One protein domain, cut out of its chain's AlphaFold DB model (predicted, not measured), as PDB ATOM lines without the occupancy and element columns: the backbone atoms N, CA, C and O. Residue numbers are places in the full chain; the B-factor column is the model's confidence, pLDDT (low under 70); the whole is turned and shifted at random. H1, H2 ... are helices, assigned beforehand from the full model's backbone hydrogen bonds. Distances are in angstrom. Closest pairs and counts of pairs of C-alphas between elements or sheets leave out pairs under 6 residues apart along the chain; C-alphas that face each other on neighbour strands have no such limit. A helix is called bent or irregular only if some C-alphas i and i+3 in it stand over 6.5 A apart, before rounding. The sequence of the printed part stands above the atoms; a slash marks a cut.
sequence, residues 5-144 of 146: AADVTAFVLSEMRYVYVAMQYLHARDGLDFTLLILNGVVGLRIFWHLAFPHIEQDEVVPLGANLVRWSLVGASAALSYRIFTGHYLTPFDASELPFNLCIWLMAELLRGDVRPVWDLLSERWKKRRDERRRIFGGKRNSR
ATOM      1  N   ALA A   5     264.577 252.752 195.545       81.06
ATOM      2  CA  ALA A   5     266.028 252.694 195.382       81.06
ATOM      3  C   ALA A   5     266.750 251.941 196.518       81.06
ATOM      4  O   ALA A   5     267.707 251.210 196.261       81.06
ATOM      5  N   ALA A   6     266.299 252.093 197.767       82.75
ATOM      6  CA  ALA A   6     266.870 251.389 198.912       82.75
ATOM      7  C   ALA A   6     266.557 249.885 198.864       82.75
ATOM      8  O   ALA A   6     267.458 249.078 199.090       82.75
ATOM      9  N   ASP A   7     265.331 249.511 198.483       84.69
ATOM     10  CA  ASP A   7     264.928 248.103 198.360       84.69
ATOM     11  C   ASP A   7     265.684 247.393 197.226       84.69
ATOM     12  O   ASP A   7     266.181 246.282 197.410       84.69
ATOM     13  N   VAL A   8     265.867 248.057 196.077       83.81
ATOM     14  CA  VAL A   8     266.659 247.511 194.958       83.81
ATOM     15  C   VAL A   8     268.123 247.327 195.360       83.81
ATOM     16  O   VAL A   8     268.723 246.300 195.052       83.81
ATOM     17  N   THR A   9     268.700 248.282 196.093       83.44
ATOM     18  CA  THR A   9     270.100 248.191 196.538       83.44
ATOM     19  C   THR A   9     270.284 247.065 197.557       83.44
ATOM     20  O   THR A   9     271.243 246.300 197.460       83.44
ATOM     21  N   ALA A  10     269.350 246.911 198.500       82.12
ATOM     22  CA  ALA A  10     269.370 245.822 199.474       82.12
ATOM     23  C   ALA A  10     269.232 244.446 198.801       82.12
ATOM     24  O   ALA A  10     269.976 243.524 199.141       82.12
ATOM     25  N   PHE A  11     268.345 244.324 197.808       83.38
ATOM     26  CA  PHE A  11     268.186 243.106 197.013       83.38
ATOM     27  C   PHE A  11     269.482 242.749 196.271       83.38
ATOM     28  O   PHE A  11     270.010 241.652 196.447       83.38
ATOM     29  N   VAL A  12     270.074 243.696 195.537       81.00
ATOM     30  CA  VAL A  12     271.334 243.468 194.808       81.00
ATOM     31  C   VAL A  12     272.476 243.081 195.755       81.00
ATOM     32  O   VAL A  12     273.231 242.156 195.459       81.00
ATOM     33  N   LEU A  13     272.591 243.734 196.915       81.88
ATOM     34  CA  LEU A  13     273.602 243.394 197.921       81.88
ATOM     35  C   LEU A  13     273.393 241.994 198.510       81.88
ATOM     36  O   LEU A  13     274.374 241.290 198.762       81.88
ATOM     37  N   SER A  14     272.140 241.574 198.716       82.50
ATOM     38  CA  SER A  14     271.851 240.210 199.165       82.50
ATOM     39  C   SER A  14     272.260 239.173 198.118       82.50
ATOM     40  O   SER A  14     272.986 238.239 198.459       82.50
ATOM     41  N   GLU A  15     271.918 239.385 196.846       81.88
ATOM     42  CA  GLU A  15     272.278 238.493 195.739       81.88
ATOM     43  C   GLU A  15     273.801 238.391 195.568       81.88
ATOM     44  O   GLU A  15     274.360 237.293 195.513       81.88
ATOM     45  N   MET A  16     274.513 239.523 195.589       80.19
ATOM     46  CA  MET A  16     275.977 239.527 195.485       80.19
ATOM     47  C   MET A  16     276.654 238.783 196.636       80.19
ATOM     48  O   MET A  16     277.661 238.104 196.427       80.19
ATOM     49  N   ARG A  17     276.093 238.858 197.847       82.81
ATOM     50  CA  ARG A  17     276.607 238.113 198.997       82.81
ATOM     51  C   ARG A  17     276.425 236.603 198.818       82.81
ATOM     52  O   ARG A  17     277.343 235.859 199.156       82.81
ATOM     53  N   TYR A  18     275.297 236.143 198.272       82.00
ATOM     54  CA  TYR A  18     275.092 234.720 197.975       82.00
ATOM     55  C   TYR A  18     276.064 234.211 196.913       82.00
ATOM     56  O   TYR A  18     276.686 233.167 197.113       82.00
ATOM     57  N   VAL A  19     276.253 234.968 195.828       80.12
ATOM     58  CA  VAL A  19     277.215 234.619 194.774       80.12
ATOM     59  C   VAL A  19     278.629 234.533 195.342       80.12
ATOM     60  O   VAL A  19     279.322 233.550 195.106       80.12
ATOM     61  N   TYR A  20     279.043 235.504 196.158       80.38
ATOM     62  CA  TYR A  20     280.374 235.508 196.764       80.38
ATOM     63  C   TYR A  20     280.614 234.300 197.684       80.38
ATOM     64  O   TYR A  20     281.655 233.651 197.599       80.38
ATOM     65  N   VAL A  21     279.634 233.949 198.525       81.06
ATOM     66  CA  VAL A  21     279.711 232.755 199.386       81.06
ATOM     67  C   VAL A  21     279.775 231.476 198.546       81.06
ATOM     68  O   VAL A  21     280.565 230.583 198.850       81.06
ATOM     69  N   ALA A  22     278.999 231.392 197.463       77.44
ATOM     70  CA  ALA A  22     279.026 230.249 196.556       77.44
ATOM     71  C   ALA A  22     280.368 230.125 195.813       77.44
ATOM     72  O   ALA A  22     280.892 229.020 195.674       77.44
ATOM     73  N   MET A  23     280.962 231.244 195.388       78.88
ATOM     74  CA  MET A  23     282.289 231.271 194.768       78.88
ATOM     75  C   MET A  23     283.370 230.758 195.720       78.88
ATOM     76  O   MET A  23     284.194 229.940 195.318       78.88
ATOM     77  N   GLN A  24     283.335 231.179 196.990       77.62
ATOM     78  CA  GLN A  24     284.262 230.679 198.007       77.62
ATOM     79  C   GLN A  24     284.067 229.185 198.280       77.62
ATOM     80  O   GLN A  24     285.046 228.447 198.346       77.62
ATOM     81  N   TYR A  25     282.817 228.727 198.393       75.12
ATOM     82  CA  TYR A  25     282.495 227.315 198.621       75.12
ATOM     83  C   TYR A  25     283.012 226.409 197.495       75.12
ATOM     84  O   TYR A  25     283.538 225.325 197.742       75.12
ATOM     85  N   LEU A  26     282.895 226.875 196.254       71.44
ATOM     86  CA  LEU A  26     283.342 226.154 195.067       71.44
ATOM     87  C   LEU A  26     284.818 226.399 194.715       71.44
ATOM     88  O   LEU A  26     285.289 225.877 193.706       71.44
ATOM     89  N   HIS A  27     285.549 227.163 195.534       73.31
ATOM     90  CA  HIS A  27     286.938 227.568 195.289       73.31
ATOM     91  C   HIS A  27     287.165 228.229 193.916       73.31
ATOM     92  O   HIS A  27     288.249 228.119 193.342       73.31
ATOM     93  N   ALA A  28     286.157 228.925 193.389       73.06
ATOM     94  CA  ALA A  28     286.261 229.628 192.117       73.06
ATOM     95  C   ALA A  28     287.100 230.900 192.288       73.06
ATOM     96  O   ALA A  28     286.835 231.711 193.179       73.06
ATOM     97  N   ARG A  29     288.105 231.089 191.425       77.62
ATOM     98  CA  ARG A  29     289.017 232.241 191.527       77.62
ATOM     99  C   ARG A  29     288.349 233.549 191.105       77.62
ATOM    100  O   ARG A  29     288.533 234.568 191.761       77.62
ATOM    101  N   ASP A  30     287.563 233.487 190.033       80.06
ATOM    102  CA  ASP A  30     286.907 234.626 189.391       80.06
ATOM    103  C   ASP A  30     285.467 234.263 188.987       80.06
ATOM    104  O   ASP A  30     285.100 233.089 188.899       80.06
ATOM    105  N   GLY A  31     284.622 235.260 188.701       79.31
ATOM    106  CA  GLY A  31     283.211 235.025 188.343       79.31
ATOM    107  C   GLY A  31     283.024 234.189 187.068       79.31
ATOM    108  O   GLY A  31     282.046 233.450 186.934       79.31
ATOM    109  N   LEU A  32     283.986 234.257 186.143       79.12
ATOM    110  CA  LEU A  32     284.005 233.431 184.937       79.12
ATOM    111  C   LEU A  32     284.246 231.954 185.270       79.12
ATOM    112  O   LEU A  32     283.537 231.095 184.758       79.12
ATOM    113  N   ASP A  33     285.191 231.675 186.164       74.88
ATOM    114  CA  ASP A  33     285.503 230.324 186.637       74.88
ATOM    115  C   ASP A  33     284.286 229.706 187.341       74.88
ATOM    116  O   ASP A  33     283.849 228.608 187.007       74.88
ATOM    117  N   PHE A  34     283.623 230.488 188.199       79.19
ATOM    118  CA  PHE A  34     282.364 230.100 188.837       79.19
ATOM    119  C   PHE A  34     281.265 229.757 187.820       79.19
ATOM    120  O   PHE A  34     280.581 228.741 187.950       79.19
ATOM    121  N   THR A  35     281.121 230.573 186.774       82.12
ATOM    122  CA  THR A  35     280.128 230.341 185.715       82.12
ATOM    123  C   THR A  35     280.440 229.065 184.930       82.12
ATOM    124  O   THR A  35     279.542 228.258 184.690       82.12
ATOM    125  N   LEU A  36     281.706 228.845 184.563       80.50
ATOM    126  CA  LEU A  36     282.150 227.628 183.878       80.50
ATOM    127  C   LEU A  36     281.917 226.378 184.727       80.50
ATOM    128  O   LEU A  36     281.481 225.352 184.207       80.50
ATOM    129  N   LEU A  37     282.152 226.478 186.031       80.88
ATOM    130  CA  LEU A  37     281.949 225.394 186.979       80.88
ATOM    131  C   LEU A  37     280.475 224.984 187.075       80.88
ATOM    132  O   LEU A  37     280.152 223.798 186.991       80.88
ATOM    133  N   ILE A  38     279.579 225.969 187.194       81.81
ATOM    134  CA  ILE A  38     278.130 225.737 187.204       81.81
ATOM    135  C   ILE A  38     277.687 225.127 185.877       81.81
ATOM    136  O   ILE A  38     276.975 224.123 185.878       81.81
ATOM    137  N   LEU A  39     278.127 225.694 184.748       82.62
ATOM    138  CA  LEU A  39     277.811 225.163 183.421       82.62
ATOM    139  C   LEU A  39     278.252 223.705 183.290       82.62
ATOM    140  O   LEU A  39     277.474 222.874 182.830       82.62
ATOM    141  N   ASN A  40     279.456 223.371 183.753       81.00
ATOM    142  CA  ASN A  40     279.958 222.004 183.732       81.00
ATOM    143  C   ASN A  40     279.105 221.061 184.600       81.00
ATOM    144  O   ASN A  40     278.798 219.946 184.181       81.00
ATOM    145  N   GLY A  41     278.657 221.515 185.775       80.44
ATOM    146  CA  GLY A  41     277.752 220.754 186.644       80.44
ATOM    147  C   GLY A  41     276.390 220.495 186.001       80.44
ATOM    148  O   GLY A  41     275.897 219.368 186.022       80.44
ATOM    149  N   VAL A  42     275.808 221.512 185.363       84.81
ATOM    150  CA  VAL A  42     274.537 221.401 184.630       84.81
ATOM    151  C   VAL A  42     274.670 220.459 183.432       84.81
ATOM    152  O   VAL A  42     273.807 219.606 183.219       84.81
ATOM    153  N   VAL A  43     275.761 220.570 182.672       83.12
ATOM    154  CA  VAL A  43     276.066 219.676 181.548       83.12
ATOM    155  C   VAL A  43     276.221 218.233 182.034       83.12
ATOM    156  O   VAL A  43     275.601 217.330 181.473       83.12
ATOM    157  N   GLY A  44     276.969 218.009 183.119       79.19
ATOM    158  CA  GLY A  44     277.131 216.693 183.743       79.19
ATOM    159  C   GLY A  44     275.801 216.078 184.185       79.19
ATOM    160  O   GLY A  44     275.531 214.911 183.891       79.19
ATOM    161  N   LEU A  45     274.929 216.878 184.804       82.81
ATOM    162  CA  LEU A  45     273.593 216.452 185.217       82.81
ATOM    163  C   LEU A  45     272.711 216.094 184.010       82.81
ATOM    164  O   LEU A  45     271.969 215.112 184.044       82.81
ATOM    165  N   ARG A  46     272.814 216.859 182.919       83.50
ATOM    166  CA  ARG A  46     272.064 216.609 181.682       83.50
ATOM    167  C   ARG A  46     272.530 215.337 180.974       83.50
ATOM    168  O   ARG A  46     271.678 214.570 180.520       83.50
ATOM    169  N   ILE A  47     273.843 215.084 180.929       82.62
ATOM    170  CA  ILE A  47     274.416 213.809 180.460       82.62
ATOM    171  C   ILE A  47     273.876 212.660 181.305       82.62
ATOM    172  O   ILE A  47     273.364 211.683 180.760       82.62
ATOM    173  N   PHE A  48     273.972 212.789 182.632       83.50
ATOM    174  CA  PHE A  48     273.477 211.787 183.567       83.50
ATOM    175  C   PHE A  48     272.011 211.463 183.288       83.50
ATOM    176  O   PHE A  48     271.674 210.292 183.175       83.50
ATOM    177  N   TRP A  49     271.159 212.472 183.104       83.94
ATOM    178  CA  TRP A  49     269.741 212.267 182.823       83.94
ATOM    179  C   TRP A  49     269.505 211.500 181.515       83.94
ATOM    180  O   TRP A  49     268.783 210.506 181.510       83.94
ATOM    181  N   HIS A  50     270.157 211.904 180.422       83.88
ATOM    182  CA  HIS A  50     270.011 211.234 179.122       83.88
ATOM    183  C   HIS A  50     270.516 209.792 179.150       83.88
ATOM    184  O   HIS A  50     269.923 208.910 178.535       83.88
ATOM    185  N   LEU A  51     271.603 209.531 179.877       83.06
ATOM    186  CA  LEU A  51     272.142 208.186 180.016       83.06
ATOM    187  C   LEU A  51     271.366 207.350 181.040       83.06
ATOM    188  O   LEU A  51     271.283 206.138 180.887       83.06
ATOM    189  N   ALA A  52     270.793 207.935 182.086       83.50
ATOM    190  CA  ALA A  52     269.963 207.212 183.048       83.50
ATOM    191  C   ALA A  52     268.606 206.839 182.432       83.50
ATOM    192  O   ALA A  52     268.113 205.735 182.670       83.50
ATOM    193  N   PHE A  53     268.069 207.698 181.563       85.94
ATOM    194  CA  PHE A  53     266.759 207.556 180.930       85.94
ATOM    195  C   PHE A  53     266.840 207.676 179.394       85.94
ATOM    196  O   PHE A  53     266.258 208.596 178.818       85.94
ATOM    197  N   PRO A  54     267.566 206.782 178.701       83.06
ATOM    198  CA  PRO A  54     267.669 206.829 177.258       83.06
ATOM    199  C   PRO A  54     266.343 206.440 176.634       83.06
ATOM    200  O   PRO A  54     265.583 205.620 177.159       83.06
ATOM    201  N   HIS A  55     266.107 207.005 175.465       81.75
ATOM    202  CA  HIS A  55     264.941 206.684 174.672       81.75
ATOM    203  C   HIS A  55     265.245 205.456 173.810       81.75
ATOM    204  O   HIS A  55     265.763 205.585 172.705       81.75
ATOM    205  N   ILE A  56     264.981 204.269 174.356       77.31
ATOM    206  CA  ILE A  56     265.137 202.984 173.662       77.31
ATOM    207  C   ILE A  56     263.735 202.476 173.330       77.31
ATOM    208  O   ILE A  56     262.865 202.470 174.204       77.31
ATOM    209  N   GLU A  57     263.505 202.093 172.074       81.88
ATOM    210  CA  GLU A  57     262.217 201.540 171.649       81.88
ATOM    211  C   GLU A  57     261.907 200.248 172.422       81.88
ATOM    212  O   GLU A  57     262.810 199.484 172.769       81.88
ATOM    213  N   GLN A  58     260.625 200.014 172.733       68.75
ATOM    214  CA  GLN A  58     260.192 199.059 173.766       68.75
ATOM    215  C   GLN A  58     260.527 197.573 173.516       68.75
ATOM    216  O   GLN A  58     260.324 196.777 174.425       68.75
ATOM    217  N   ASP A  59     261.128 197.199 172.385       73.81
ATOM    218  CA  ASP A  59     261.473 195.807 172.052       73.81
ATOM    219  C   ASP A  59     262.942 195.604 171.623       73.81
ATOM    220  O   ASP A  59     263.333 194.522 171.176       73.81
ATOM    221  N   GLU A  60     263.800 196.620 171.762       80.06
ATOM    222  CA  GLU A  60     265.200 196.497 171.348       80.06
ATOM    223  C   GLU A  60     266.081 195.803 172.401       80.06
ATOM    224  O   GLU A  60     266.260 196.262 173.532       80.06
ATOM    225  N   VAL A  61     266.719 194.699 171.998       81.81
ATOM    226  CA  VAL A  61     267.685 193.983 172.840       81.81
ATOM    227  C   VAL A  61     269.002 194.756 172.893       81.81
ATOM    228  O   VAL A  61     269.782 194.773 171.940       81.81
ATOM    229  N   VAL A  62     269.286 195.361 174.044       83.25
ATOM    230  CA  VAL A  62     270.561 196.045 174.288       83.25
ATOM    231  C   VAL A  62     271.622 195.025 174.718       83.25
ATOM    232  O   VAL A  62     271.434 194.332 175.725       83.25
ATOM    233  N   PRO A  63     272.768 194.922 174.019       87.06
ATOM    234  CA  PRO A  63     273.826 194.007 174.420       87.06
ATOM    235  C   PRO A  63     274.385 194.397 175.794       87.06
ATOM    236  O   PRO A  63     274.580 195.574 176.098       87.06
ATOM    237  N   LEU A  64     274.715 193.396 176.617       88.38
ATOM    238  CA  LEU A  64     275.217 193.611 177.982       88.38
ATOM    239  C   LEU A  64     276.448 194.534 178.018       88.38
ATOM    240  O   LEU A  64     276.575 195.355 178.921       88.38
ATOM    241  N   GLY A  65     277.319 194.453 177.006       84.88
ATOM    242  CA  GLY A  65     278.468 195.348 176.866       84.88
ATOM    243  C   GLY A  65     278.082 196.820 176.697       84.88
ATOM    244  O   GLY A  65     278.683 197.678 177.341       84.88
ATOM    245  N   ALA A  66     277.040 197.118 175.917       85.94
ATOM    246  CA  ALA A  66     276.519 198.476 175.783       85.94
ATOM    247  C   ALA A  66     275.925 198.974 177.109       85.94
ATOM    248  O   ALA A  66     276.227 200.088 177.523       85.94
ATOM    249  N   ASN A  67     275.185 198.133 177.839       86.44
ATOM    250  CA  ASN A  67     274.693 198.487 179.176       86.44
ATOM    251  C   ASN A  67     275.830 198.767 180.170       86.44
ATOM    252  O   ASN A  67     275.754 199.736 180.920       86.44
ATOM    253  N   LEU A  68     276.904 197.970 180.168       88.25
ATOM    254  CA  LEU A  68     278.069 198.228 181.021       88.25
ATOM    255  C   LEU A  68     278.742 199.561 180.680       88.25
ATOM    256  O   LEU A  68     279.056 200.333 181.585       88.25
ATOM    257  N   VAL A  69     278.924 199.856 179.389       86.94
ATOM    258  CA  VAL A  69     279.463 201.151 178.947       86.94
ATOM    259  C   VAL A  69     278.551 202.285 179.407       86.94
ATOM    260  O   VAL A  69     279.031 203.236 180.022       86.94
ATOM    261  N   ARG A  70     277.238 202.154 179.204       86.94
ATOM    262  CA  ARG A  70     276.239 203.126 179.653       86.94
ATOM    263  C   ARG A  70     276.366 203.419 181.143       86.94
ATOM    264  O   ARG A  70     276.552 204.568 181.520       86.94
ATOM    265  N   TRP A  71     276.323 202.388 181.985       87.06
ATOM    266  CA  TRP A  71     276.394 202.550 183.436       87.06
ATOM    267  C   TRP A  71     277.742 203.096 183.906       87.06
ATOM    268  O   TRP A  71     277.779 203.872 184.859       87.06
ATOM    269  N   SER A  72     278.837 202.766 183.217       86.75
ATOM    270  CA  SER A  72     280.144 203.365 183.508       86.75
ATOM    271  C   SER A  72     280.162 204.874 183.233       86.75
ATOM    272  O   SER A  72     280.653 205.638 184.063       86.75
ATOM    273  N   LEU A  73     279.551 205.317 182.127       83.62
ATOM    274  CA  LEU A  73     279.399 206.735 181.801       83.62
ATOM    275  C   LEU A  73     278.454 207.440 182.780       83.62
ATOM    276  O   LEU A  73     278.804 208.501 183.286       83.62
ATOM    277  N   VAL A  74     277.313 206.827 183.121       86.00
ATOM    278  CA  VAL A  74     276.391 207.335 184.155       86.00
ATOM    279  C   VAL A  74     277.135 207.556 185.471       86.00
ATOM    280  O   VAL A  74     277.032 208.632 186.054       86.00
ATOM    281  N   GLY A  75     277.911 206.567 185.923       85.12
ATOM    282  CA  GLY A  75     278.688 206.657 187.158       85.12
ATOM    283  C   GLY A  75     279.744 207.761 187.112       85.12
ATOM    284  O   GLY A  75     279.850 208.540 188.058       85.12
ATOM    285  N   ALA A  76     280.480 207.880 186.004       82.56
ATOM    286  CA  ALA A  76     281.469 208.940 185.819       82.56
ATOM    287  C   ALA A  76     280.824 210.338 185.836       82.56
ATOM    288  O   ALA A  76     281.292 211.223 186.553       82.56
ATOM    289  N   SER A  77     279.717 210.532 185.112       80.75
ATOM    290  CA  SER A  77     278.979 211.800 185.078       80.75
ATOM    291  C   SER A  77     278.333 212.142 186.421       80.75
ATOM    292  O   SER A  77     278.346 213.305 186.828       80.75
ATOM    293  N   ALA A  78     277.808 211.147 187.139       81.75
ATOM    294  CA  ALA A  78     277.264 211.325 188.482       81.75
ATOM    295  C   ALA A  78     278.357 211.723 189.481       81.75
ATOM    296  O   ALA A  78     278.165 212.669 190.239       81.75
ATOM    297  N   ALA A  79     279.518 211.060 189.450       82.50
ATOM    298  CA  ALA A  79     280.653 211.399 190.305       82.50
ATOM    299  C   ALA A  79     281.161 212.822 190.033       82.50
ATOM    300  O   ALA A  79     281.426 213.569 190.973       82.50
ATOM    301  N   LEU A  80     281.241 213.216 188.760       76.00
ATOM    302  CA  LEU A  80     281.648 214.562 188.360       76.00
ATOM    303  C   LEU A  80     280.631 215.614 188.826       76.00
ATOM    304  O   LEU A  80     281.015 216.611 189.430       76.00
ATOM    305  N   SER A  81     279.334 215.358 188.639       79.50
ATOM    306  CA  SER A  81     278.268 216.253 189.108       79.50
ATOM    307  C   SER A  81     278.275 216.372 190.633       79.50
ATOM    308  O   SER A  81     278.278 217.478 191.164       79.50
ATOM    309  N   TYR A  82     278.346 215.246 191.351       81.38
ATOM    310  CA  TYR A  82     278.438 215.214 192.811       81.38
ATOM    311  C   TYR A  82     279.639 216.017 193.306       81.38
ATOM    312  O   TYR A  82     279.505 216.823 194.224       81.38
ATOM    313  N   ARG A  83     280.802 215.844 192.670       77.38
ATOM    314  CA  ARG A  83     282.017 216.590 192.998       77.38
ATOM    315  C   ARG A  83     281.801 218.101 192.890       77.38
ATOM    316  O   ARG A  83     282.211 218.821 193.795       77.38
ATOM    317  N   ILE A  84     281.127 218.556 191.830       75.31
ATOM    318  CA  ILE A  84     280.819 219.975 191.611       75.31
ATOM    319  C   ILE A  84     279.833 220.493 192.661       75.31
ATOM    320  O   ILE A  84     280.102 221.489 193.323       75.31
ATOM    321  N   PHE A  85     278.716 219.793 192.870       74.69
ATOM    322  CA  PHE A  85     277.667 220.245 193.791       74.69
ATOM    323  C   PHE A  85     278.073 220.187 195.267       74.69
ATOM    324  O   PHE A  85     277.571 220.972 196.065       74.69
ATOM    325  N   THR A  86     278.983 219.285 195.639       78.75
ATOM    326  CA  THR A  86     279.474 219.160 197.022       78.75
ATOM    327  C   THR A  86     280.765 219.926 197.291       78.75
ATOM    328  O   THR A  86     281.334 219.782 198.374       78.75
ATOM    329  N   GLY A  87     281.265 220.691 196.312       70.44
ATOM    330  CA  GLY A  87     282.482 221.492 196.458       70.44
ATOM    331  C   GLY A  87     283.751 220.675 196.741       70.44
ATOM    332  O   GLY A  87     284.756 221.238 197.171       70.44
ATOM    333  N   HIS A  88     283.740 219.353 196.518       73.56
ATOM    334  CA  HIS A  88     284.873 218.465 196.799       73.56
ATOM    335  C   HIS A  88     285.939 218.549 195.693       73.56
ATOM    336  O   HIS A  88     286.173 217.617 194.919       73.56
ATOM    337  N   TYR A  89     286.626 219.682 195.609       66.94
ATOM    338  CA  TYR A  89     287.751 219.873 194.700       66.94
ATOM    339  C   TYR A  89     289.057 219.492 195.392       66.94
ATOM    340  O   TYR A  89     289.705 220.317 196.022       66.94
ATOM    341  N   LEU A  90     289.467 218.224 195.259       62.47
ATOM    342  CA  LEU A  90     290.832 217.821 195.637       62.47
ATOM    343  C   LEU A  90     291.885 218.493 194.739       62.47
ATOM    344  O   LEU A  90     293.002 218.754 195.171       62.47
ATOM    345  N   THR A  91     291.515 218.771 193.486       60.72
ATOM    346  CA  THR A  91     292.294 219.549 192.520       60.72
ATOM    347  C   THR A  91     291.461 220.727 192.012       60.72
ATOM    348  O   THR A  91     290.249 220.545 191.826       60.72
ATOM    349  N   PRO A  92     292.076 221.909 191.789       65.44
ATOM    350  CA  PRO A  92     291.395 223.053 191.187       65.44
ATOM    351  C   PRO A  92     290.838 222.670 189.814       65.44
ATOM    352  O   PRO A  92     291.429 221.849 189.109       65.44
ATOM    353  N   PHE A  93     289.675 223.222 189.470       65.88
ATOM    354  CA  PHE A  93     289.041 222.979 188.180       65.88
ATOM    355  C   PHE A  93     289.929 223.530 187.060       65.88
ATOM    356  O   PHE A  93     290.286 224.706 187.070       65.88
ATOM    357  N   ASP A  94     290.299 222.675 186.108       69.19
ATOM    358  CA  ASP A  94     291.008 223.101 184.909       69.19
ATOM    359  C   ASP A  94     289.992 223.303 183.780       69.19
ATOM    360  O   ASP A  94     289.318 222.367 183.343       69.19
ATOM    361  N   ALA A  95     289.887 224.539 183.288       67.81
ATOM    362  CA  ALA A  95     289.004 224.892 182.180       67.81
ATOM    363  C   ALA A  95     289.304 224.084 180.899       67.81
ATOM    364  O   ALA A  95     288.443 223.986 180.021       67.81
ATOM    365  N   SER A  96     290.490 223.471 180.800       74.69
ATOM    366  CA  SER A  96     290.857 222.558 179.716       74.69
ATOM    367  C   SER A  96     289.996 221.282 179.653       74.69
ATOM    368  O   SER A  96     289.898 220.670 178.588       74.69
ATOM    369  N   GLU A  97     289.313 220.905 180.741       69.81
ATOM    370  CA  GLU A  97     288.420 219.735 180.793       69.81
ATOM    371  C   GLU A  97     287.028 220.015 180.192       69.81
ATOM    372  O   GLU A  97     286.316 219.092 179.782       69.81
ATOM    373  N   LEU A  98     286.634 221.290 180.087       72.62
ATOM    374  CA  LEU A  98     285.307 221.699 179.620       72.62
ATOM    375  C   LEU A  98     284.995 221.242 178.180       72.62
ATOM    376  O   LEU A  98     283.913 220.687 177.967       72.62
ATOM    377  N   PRO A  99     285.892 221.401 177.181       78.19
ATOM    378  CA  PRO A  99     285.625 220.951 175.814       78.19
ATOM    379  C   PRO A  99     285.399 219.441 175.732       78.19
ATOM    380  O   PRO A  99     284.565 218.981 174.956       78.19
ATOM    381  N   PHE A 100     286.107 218.659 176.552       77.56
ATOM    382  CA  PHE A 100     285.938 217.209 176.592       77.56
ATOM    383  C   PHE A 100     284.565 216.821 177.153       77.56
ATOM    384  O   PHE A 100     283.855 216.022 176.538       77.56
ATOM    385  N   ASN A 101     284.148 217.444 178.258       74.31
ATOM    386  CA  ASN A 101     282.820 217.223 178.832       74.31
ATOM    387  C   ASN A 101     281.703 217.669 177.878       74.31
ATOM    388  O   ASN A 101     280.703 216.967 177.739       74.31
ATOM    389  N   LEU A 102     281.895 218.778 177.158       76.69
ATOM    390  CA  LEU A 102     280.975 219.238 176.114       76.69
ATOM    391  C   LEU A 102     280.893 218.258 174.938       76.69
ATOM    392  O   LEU A 102     279.799 218.006 174.443       76.69
ATOM    393  N   CYS A 103     282.008 217.665 174.507       80.69
ATOM    394  CA  CYS A 103     282.004 216.627 173.472       80.69
ATOM    395  C   CYS A 103     281.244 215.372 173.919       80.69
ATOM    396  O   CYS A 103     280.455 214.828 173.146       80.69
ATOM    397  N   ILE A 104     281.449 214.924 175.164       76.56
ATOM    398  CA  ILE A 104     280.691 213.801 175.739       76.56
ATOM    399  C   ILE A 104     279.204 214.142 175.789       76.56
ATOM    400  O   ILE A 104     278.375 213.312 175.421       76.56
ATOM    401  N   TRP A 105     278.868 215.362 176.205       76.94
ATOM    402  CA  TRP A 105     277.494 215.837 176.225       76.94
ATOM    403  C   TRP A 105     276.861 215.849 174.841       76.94
ATOM    404  O   TRP A 105     275.793 215.270 174.663       76.94
ATOM    405  N   LEU A 106     277.547 216.415 173.851       79.94
ATOM    406  CA  LEU A 106     277.077 216.449 172.475       79.94
ATOM    407  C   LEU A 106     276.866 215.032 171.928       79.94
ATOM    408  O   LEU A 106     275.847 214.774 171.295       79.94
ATOM    409  N   MET A 107     277.776 214.093 172.211       78.50
ATOM    410  CA  MET A 107     277.578 212.687 171.848       78.50
ATOM    411  C   MET A 107     276.366 212.075 172.552       78.50
ATOM    412  O   MET A 107     275.569 211.415 171.896       78.50
ATOM    413  N   ALA A 108     276.209 212.285 173.860       77.12
ATOM    414  CA  ALA A 108     275.076 211.753 174.613       77.12
ATOM    415  C   ALA A 108     273.734 212.301 174.096       77.12
ATOM    416  O   ALA A 108     272.765 211.547 174.007       77.12
ATOM    417  N   GLU A 109     273.689 213.580 173.714       79.81
ATOM    418  CA  GLU A 109     272.496 214.241 173.179       79.81
ATOM    419  C   GLU A 109     272.191 213.775 171.744       79.81
ATOM    420  O   GLU A 109     271.061 213.384 171.455       79.81
ATOM    421  N   LEU A 110     273.202 213.699 170.865       81.56
ATOM    422  CA  LEU A 110     273.057 213.182 169.494       81.56
ATOM    423  C   LEU A 110     272.588 211.727 169.468       81.56
ATOM    424  O   LEU A 110     271.763 211.350 168.639       81.56
ATOM    425  N   LEU A 111     273.108 210.919 170.387       80.31
ATOM    426  CA  LEU A 111     272.753 209.513 170.511       80.31
ATOM    427  C   LEU A 111     271.476 209.292 171.328       80.31
ATOM    428  O   LEU A 111     271.038 208.156 171.457       80.31
ATOM    429  N   ARG A 112     270.873 210.343 171.904       81.88
ATOM    430  CA  ARG A 112     269.701 210.245 172.798       81.88
ATOM    431  C   ARG A 112     269.889 209.223 173.933       81.88
ATOM    432  O   ARG A 112     268.941 208.568 174.367       81.88
ATOM    433  N   GLY A 113     271.132 209.077 174.395       75.25
ATOM    434  CA  GLY A 113     271.536 208.088 175.396       75.25
ATOM    435  C   GLY A 113     271.731 206.651 174.883       75.25
ATOM    436  O   GLY A 113     272.081 205.775 175.679       75.25
ATOM    437  N   ASP A 114     271.564 206.390 173.585       83.12
ATOM    438  CA  ASP A 114     271.861 205.096 172.970       83.12
ATOM    439  C   ASP A 114     273.369 204.907 172.751       83.12
ATOM    440  O   ASP A 114     273.996 205.476 171.860       83.12
ATOM    441  N   VAL A 115     273.974 204.053 173.568       85.06
ATOM    442  CA  VAL A 115     275.413 203.773 173.509       85.06
ATOM    443  C   VAL A 115     275.769 202.556 172.649       85.06
ATOM    444  O   VAL A 115     276.939 202.166 172.618       85.06
ATOM    445  N   ARG A 116     274.812 201.944 171.936       87.12
ATOM    446  CA  ARG A 116     275.096 200.811 171.035       87.12
ATOM    447  C   ARG A 116     276.148 201.147 169.971       87.12
ATOM    448  O   ARG A 116     277.118 200.396 169.893       87.12
ATOM    449  N   PRO A 117     276.092 202.297 169.267       85.81
ATOM    450  CA  PRO A 117     277.113 202.634 168.269       85.81
ATOM    451  C   PRO A 117     278.520 202.749 168.872       85.81
ATOM    452  O   PRO A 117     279.518 202.371 168.259       85.81
ATOM    453  N   VAL A 118     278.608 203.242 170.113       85.31
ATOM    454  CA  VAL A 118     279.871 203.339 170.856       85.31
ATOM    455  C   VAL A 118     280.393 201.948 171.208       85.31
ATOM    456  O   VAL A 118     281.584 201.669 171.053       85.31
ATOM    457  N   TRP A 119     279.510 201.060 171.666       89.31
ATOM    458  CA  TRP A 119     279.860 199.676 171.952       89.31
ATOM    459  C   TRP A 119     280.319 198.929 170.701       89.31
ATOM    460  O   TRP A 119     281.319 198.217 170.773       89.31
ATOM    461  N   ASP A 120     279.656 199.112 169.562       88.81
ATOM    462  CA  ASP A 120     280.012 198.432 168.317       88.81
ATOM    463  C   ASP A 120     281.426 198.814 167.873       88.81
ATOM    464  O   ASP A 120     282.274 197.931 167.711       88.81
ATOM    465  N   LEU A 121     281.732 200.116 167.855       88.19
ATOM    466  CA  LEU A 121     283.072 200.648 167.586       88.19
ATOM    467  C   LEU A 121     284.138 200.088 168.539       88.19
ATOM    468  O   LEU A 121     285.242 199.717 168.122       88.19
ATOM    469  N   LEU A 122     283.830 200.020 169.838       88.62
ATOM    470  CA  LEU A 122     284.735 199.426 170.818       88.62
ATOM    471  C   LEU A 122     284.916 197.933 170.537       88.62
ATOM    472  O   LEU A 122     286.047 197.459 170.440       88.62
ATOM    473  N   SER A 123     283.833 197.191 170.347       89.25
ATOM    474  CA  SER A 123     283.870 195.748 170.144       89.25
ATOM    475  C   SER A 123     284.684 195.367 168.901       89.25
ATOM    476  O   SER A 123     285.503 194.446 168.968       89.25
ATOM    477  N   GLU A 124     284.561 196.119 167.805       90.62
ATOM    478  CA  GLU A 124     285.351 195.944 166.586       90.62
ATOM    479  C   GLU A 124     286.838 196.184 166.838       90.62
ATOM    480  O   GLU A 124     287.691 195.367 166.473       90.62
ATOM    481  N   ARG A 125     287.170 197.276 167.532       90.44
ATOM    482  CA  ARG A 125     288.560 197.621 167.845       90.44
ATOM    483  C   ARG A 125     289.204 196.589 168.769       90.44
ATOM    484  O   ARG A 125     290.380 196.254 168.603       90.44
ATOM    485  N   TRP A 126     288.445 196.063 169.727       88.44
ATOM    486  CA  TRP A 126     288.885 195.000 170.630       88.44
ATOM    487  C   TRP A 126     289.082 193.670 169.895       88.44
ATOM    488  O   TRP A 126     290.102 193.009 170.116       88.44
ATOM    489  N   LYS A 127     288.168 193.299 168.986       90.56
ATOM    490  CA  LYS A 127     288.316 192.124 168.109       90.56
ATOM    491  C   LYS A 127     289.586 192.233 167.262       90.56
ATOM    492  O   LYS A 127     290.437 191.350 167.342       90.56
ATOM    493  N   LYS A 128     289.796 193.369 166.586       91.69
ATOM    494  CA  LYS A 128     290.988 193.621 165.758       91.69
ATOM    495  C   LYS A 128     292.295 193.441 166.537       91.69
ATOM    496  O   LYS A 128     293.186 192.723 166.087       91.69
ATOM    497  N   ARG A 129     292.403 194.023 167.741       87.75
ATOM    498  CA  ARG A 129     293.598 193.859 168.597       87.75
ATOM    499  C   ARG A 129     293.800 192.418 169.068       87.75
ATOM    500  O   ARG A 129     294.938 191.973 169.222       87.75
ATOM    501  N   ARG A 130     292.715 191.691 169.349       88.81
ATOM    502  CA  ARG A 130     292.782 190.284 169.767       88.81
ATOM    503  C   ARG A 130     293.306 189.406 168.632       88.81
ATOM    504  O   ARG A 130     294.164 188.559 168.883       88.81
ATOM    505  N   ASP A 131     292.838 189.635 167.412       90.50
ATOM    506  CA  ASP A 131     293.265 188.884 166.229       90.50
ATOM    507  C   ASP A 131     294.727 189.164 165.879       90.50
ATOM    508  O   ASP A 131     295.492 188.239 165.606       90.50
ATOM    509  N   GLU A 132     295.157 190.420 165.991       89.94
ATOM    510  CA  GLU A 132     296.557 190.809 165.819       89.94
ATOM    511  C   GLU A 132     297.478 190.121 166.841       89.94
ATOM    512  O   GLU A 132     298.476 189.501 166.464       89.94
ATOM    513  N   ARG A 133     297.099 190.101 168.130       86.31
ATOM    514  CA  ARG A 133     297.840 189.337 169.151       86.31
ATOM    515  C   ARG A 133     297.872 187.841 168.835       86.31
ATOM    516  O   ARG A 133     298.919 187.213 168.983       86.31
ATOM    517  N   ARG A 134     296.762 187.250 168.380       84.56
ATOM    518  CA  ARG A 134     296.723 185.826 167.998       84.56
ATOM    519  C   ARG A 134     297.659 185.513 166.832       84.56
ATOM    520  O   ARG A 134     298.294 184.466 166.874       84.56
ATOM    521  N   ARG A 135     297.808 186.402 165.845       84.06
ATOM    522  CA  ARG A 135     298.779 186.221 164.748       84.06
ATOM    523  C   ARG A 135     300.222 186.231 165.261       84.06
ATOM    524  O   ARG A 135     300.978 185.313 164.958       84.06
ATOM    525  N   ILE A 136     300.575 187.208 166.101       83.69
ATOM    526  CA  ILE A 136     301.939 187.365 166.639       83.69
ATOM    527  C   ILE A 136     302.340 186.179 167.535       83.69
ATOM    528  O   ILE A 136     303.442 185.643 167.413       83.69
ATOM    529  N   PHE A 137     301.456 185.750 168.438       78.19
ATOM    530  CA  PHE A 137     301.766 184.689 169.406       78.19
ATOM    531  C   PHE A 137     301.431 183.278 168.905       78.19
ATOM    532  O   PHE A 137     302.077 182.316 169.318       78.19
ATOM    533  N   GLY A 138     300.462 183.137 167.997       69.81
ATOM    534  CA  GLY A 138     300.098 181.864 167.372       69.81
ATOM    535  C   GLY A 138     301.162 181.360 166.395       69.81
ATOM    536  O   GLY A 138     301.470 180.170 166.406       69.81
ATOM    537  N   GLY A 139     301.805 182.256 165.635       64.38
ATOM    538  CA  GLY A 139     302.895 181.893 164.717       64.38
ATOM    539  C   GLY A 139     304.130 181.316 165.422       64.38
ATOM    540  O   GLY A 139     304.748 180.375 164.927       64.38
ATOM    541  N   LYS A 140     304.443 181.790 166.636       59.25
ATOM    542  CA  LYS A 140     305.582 181.293 167.434       59.25
ATOM    543  C   LYS A 140     305.408 179.869 167.969       59.25
ATOM    544  O   LYS A 140     306.393 179.258 168.374       59.25
ATOM    545  N   ARG A 141     304.186 179.323 168.003       59.19
ATOM    546  CA  ARG A 141     303.938 177.968 168.532       59.19
ATOM    547  C   ARG A 141     304.264 176.863 167.522       59.19
ATOM    548  O   ARG A 141     304.633 175.774 167.948       59.19
ATOM    549  N   ASN A 142     304.191 177.153 166.220       58.00
ATOM    550  CA  ASN A 142     304.491 176.176 165.168       58.00
ATOM    551  C   ASN A 142     305.983 176.083 164.809       58.00
ATOM    552  O   ASN A 142     306.407 175.039 164.333       58.00
ATOM    553  N   SER A 143     306.805 177.098 165.096       57.44
ATOM    554  CA  SER A 143     308.241 177.070 164.760       57.44
ATOM    555  C   SER A 143     309.135 176.356 165.789       57.44
ATOM    556  O   SER A 143     310.349 176.391 165.652       57.44
ATOM    557  N   ARG A 144     308.567 175.784 166.860       59.91
ATOM    558  CA  ARG A 144     309.300 174.982 167.868       59.91
ATOM    559  C   ARG A 144     308.993 173.482 167.788       59.91
ATOM    560  O   ARG A 144     309.435 172.728 168.647       59.91
TER     561      ARG A 144
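What this domain is: This is residues 5 to 144 of the 146 residues of an uncharacterized protein of Paraburkholderia sp. G-4-1-8 (UniProt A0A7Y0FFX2). The longest helix, H5, forms a helical arm at one end of a small three-helix body, and H1 forms a second arm at the opposite end; residues 124 to 144 and residues 5 to 18 stick out from the body. In the body, H2 and H3 make a helical hairpin and H4 packs on H2. The printed part has 140 residues with five named helices, H1 to H5 in chain order, and no named strand; the class is all helix. The whole is extended, with a radius of gyration of the C-alphas of 22.7 A, and the two arms make the length of its 90 by 42 by 20 A spans.

Where its parts are: H5, residues 116 to 142, is 38.8 A long from C-alpha 116 at (275.096, 200.811, 171.035) to C-alpha 142 at (304.491, 176.176, 165.168). H3 covers residues 64 to 85 and is 31.1 A long. H2, residues 31 to 52, measures 31.3 A. H4, residues 95 to 110, measures 23.5 A; it is irregular, but only just, with C-alphas 96 and 99 6.7 A apart. H1, residues 5 to 25, is 30.4 A long and begins at C-alpha 5 at (266.028, 252.694, 195.382).

How they stand to each other: H5 touches H3 with residues 116 to 119 alone, and H3 touches it with residues 65 to 69 alone; their closest C-alphas, those of Ala 66 and Trp 119, are 5.2 A apart. They run opposite ways at a steep tilt of 61 degrees. H3 and H2, a hairpin, touch at a shallow tilt of 29 degrees, opposite ways, with the C-alphas of Gly 41 and Ser 81 closest at 5.2 A. H2 touches H4 at a shallow tilt of 30 degrees, the same way, with the C-alphas of Ile 47 and Trp 105 closest at 5.6 A. H3 and H4 are near each other. Helix packing is mostly aligned, but only just: 2 of the 3 touching pairs are at a shallow tilt. H1 and H2 are close but not clearly touching; their closest C-alphas, those of Met 23 and Phe 34, are 6.0 A apart. H1 is apart from H3, H4 and H5. In H1, H2 and H3 every O i to N i+4 pair is within hydrogen-bond range; H4 has 10 of 12 and H5 20 of 23.

The domain as a whole: The C-alphas of Ala 5 and Arg 144, the two farthest apart, are 93.1 A apart. Without the stretches that stand free, the body has 105 residues and spans 50 by 23 by 22 A. The printed part has no cut. The link from H2 to H3, with 11 residues, is long. The mean pLDDT of the printed part is 79.9, and it is under 70 at residues 58, 89 to 95, 97 and 138 to 144.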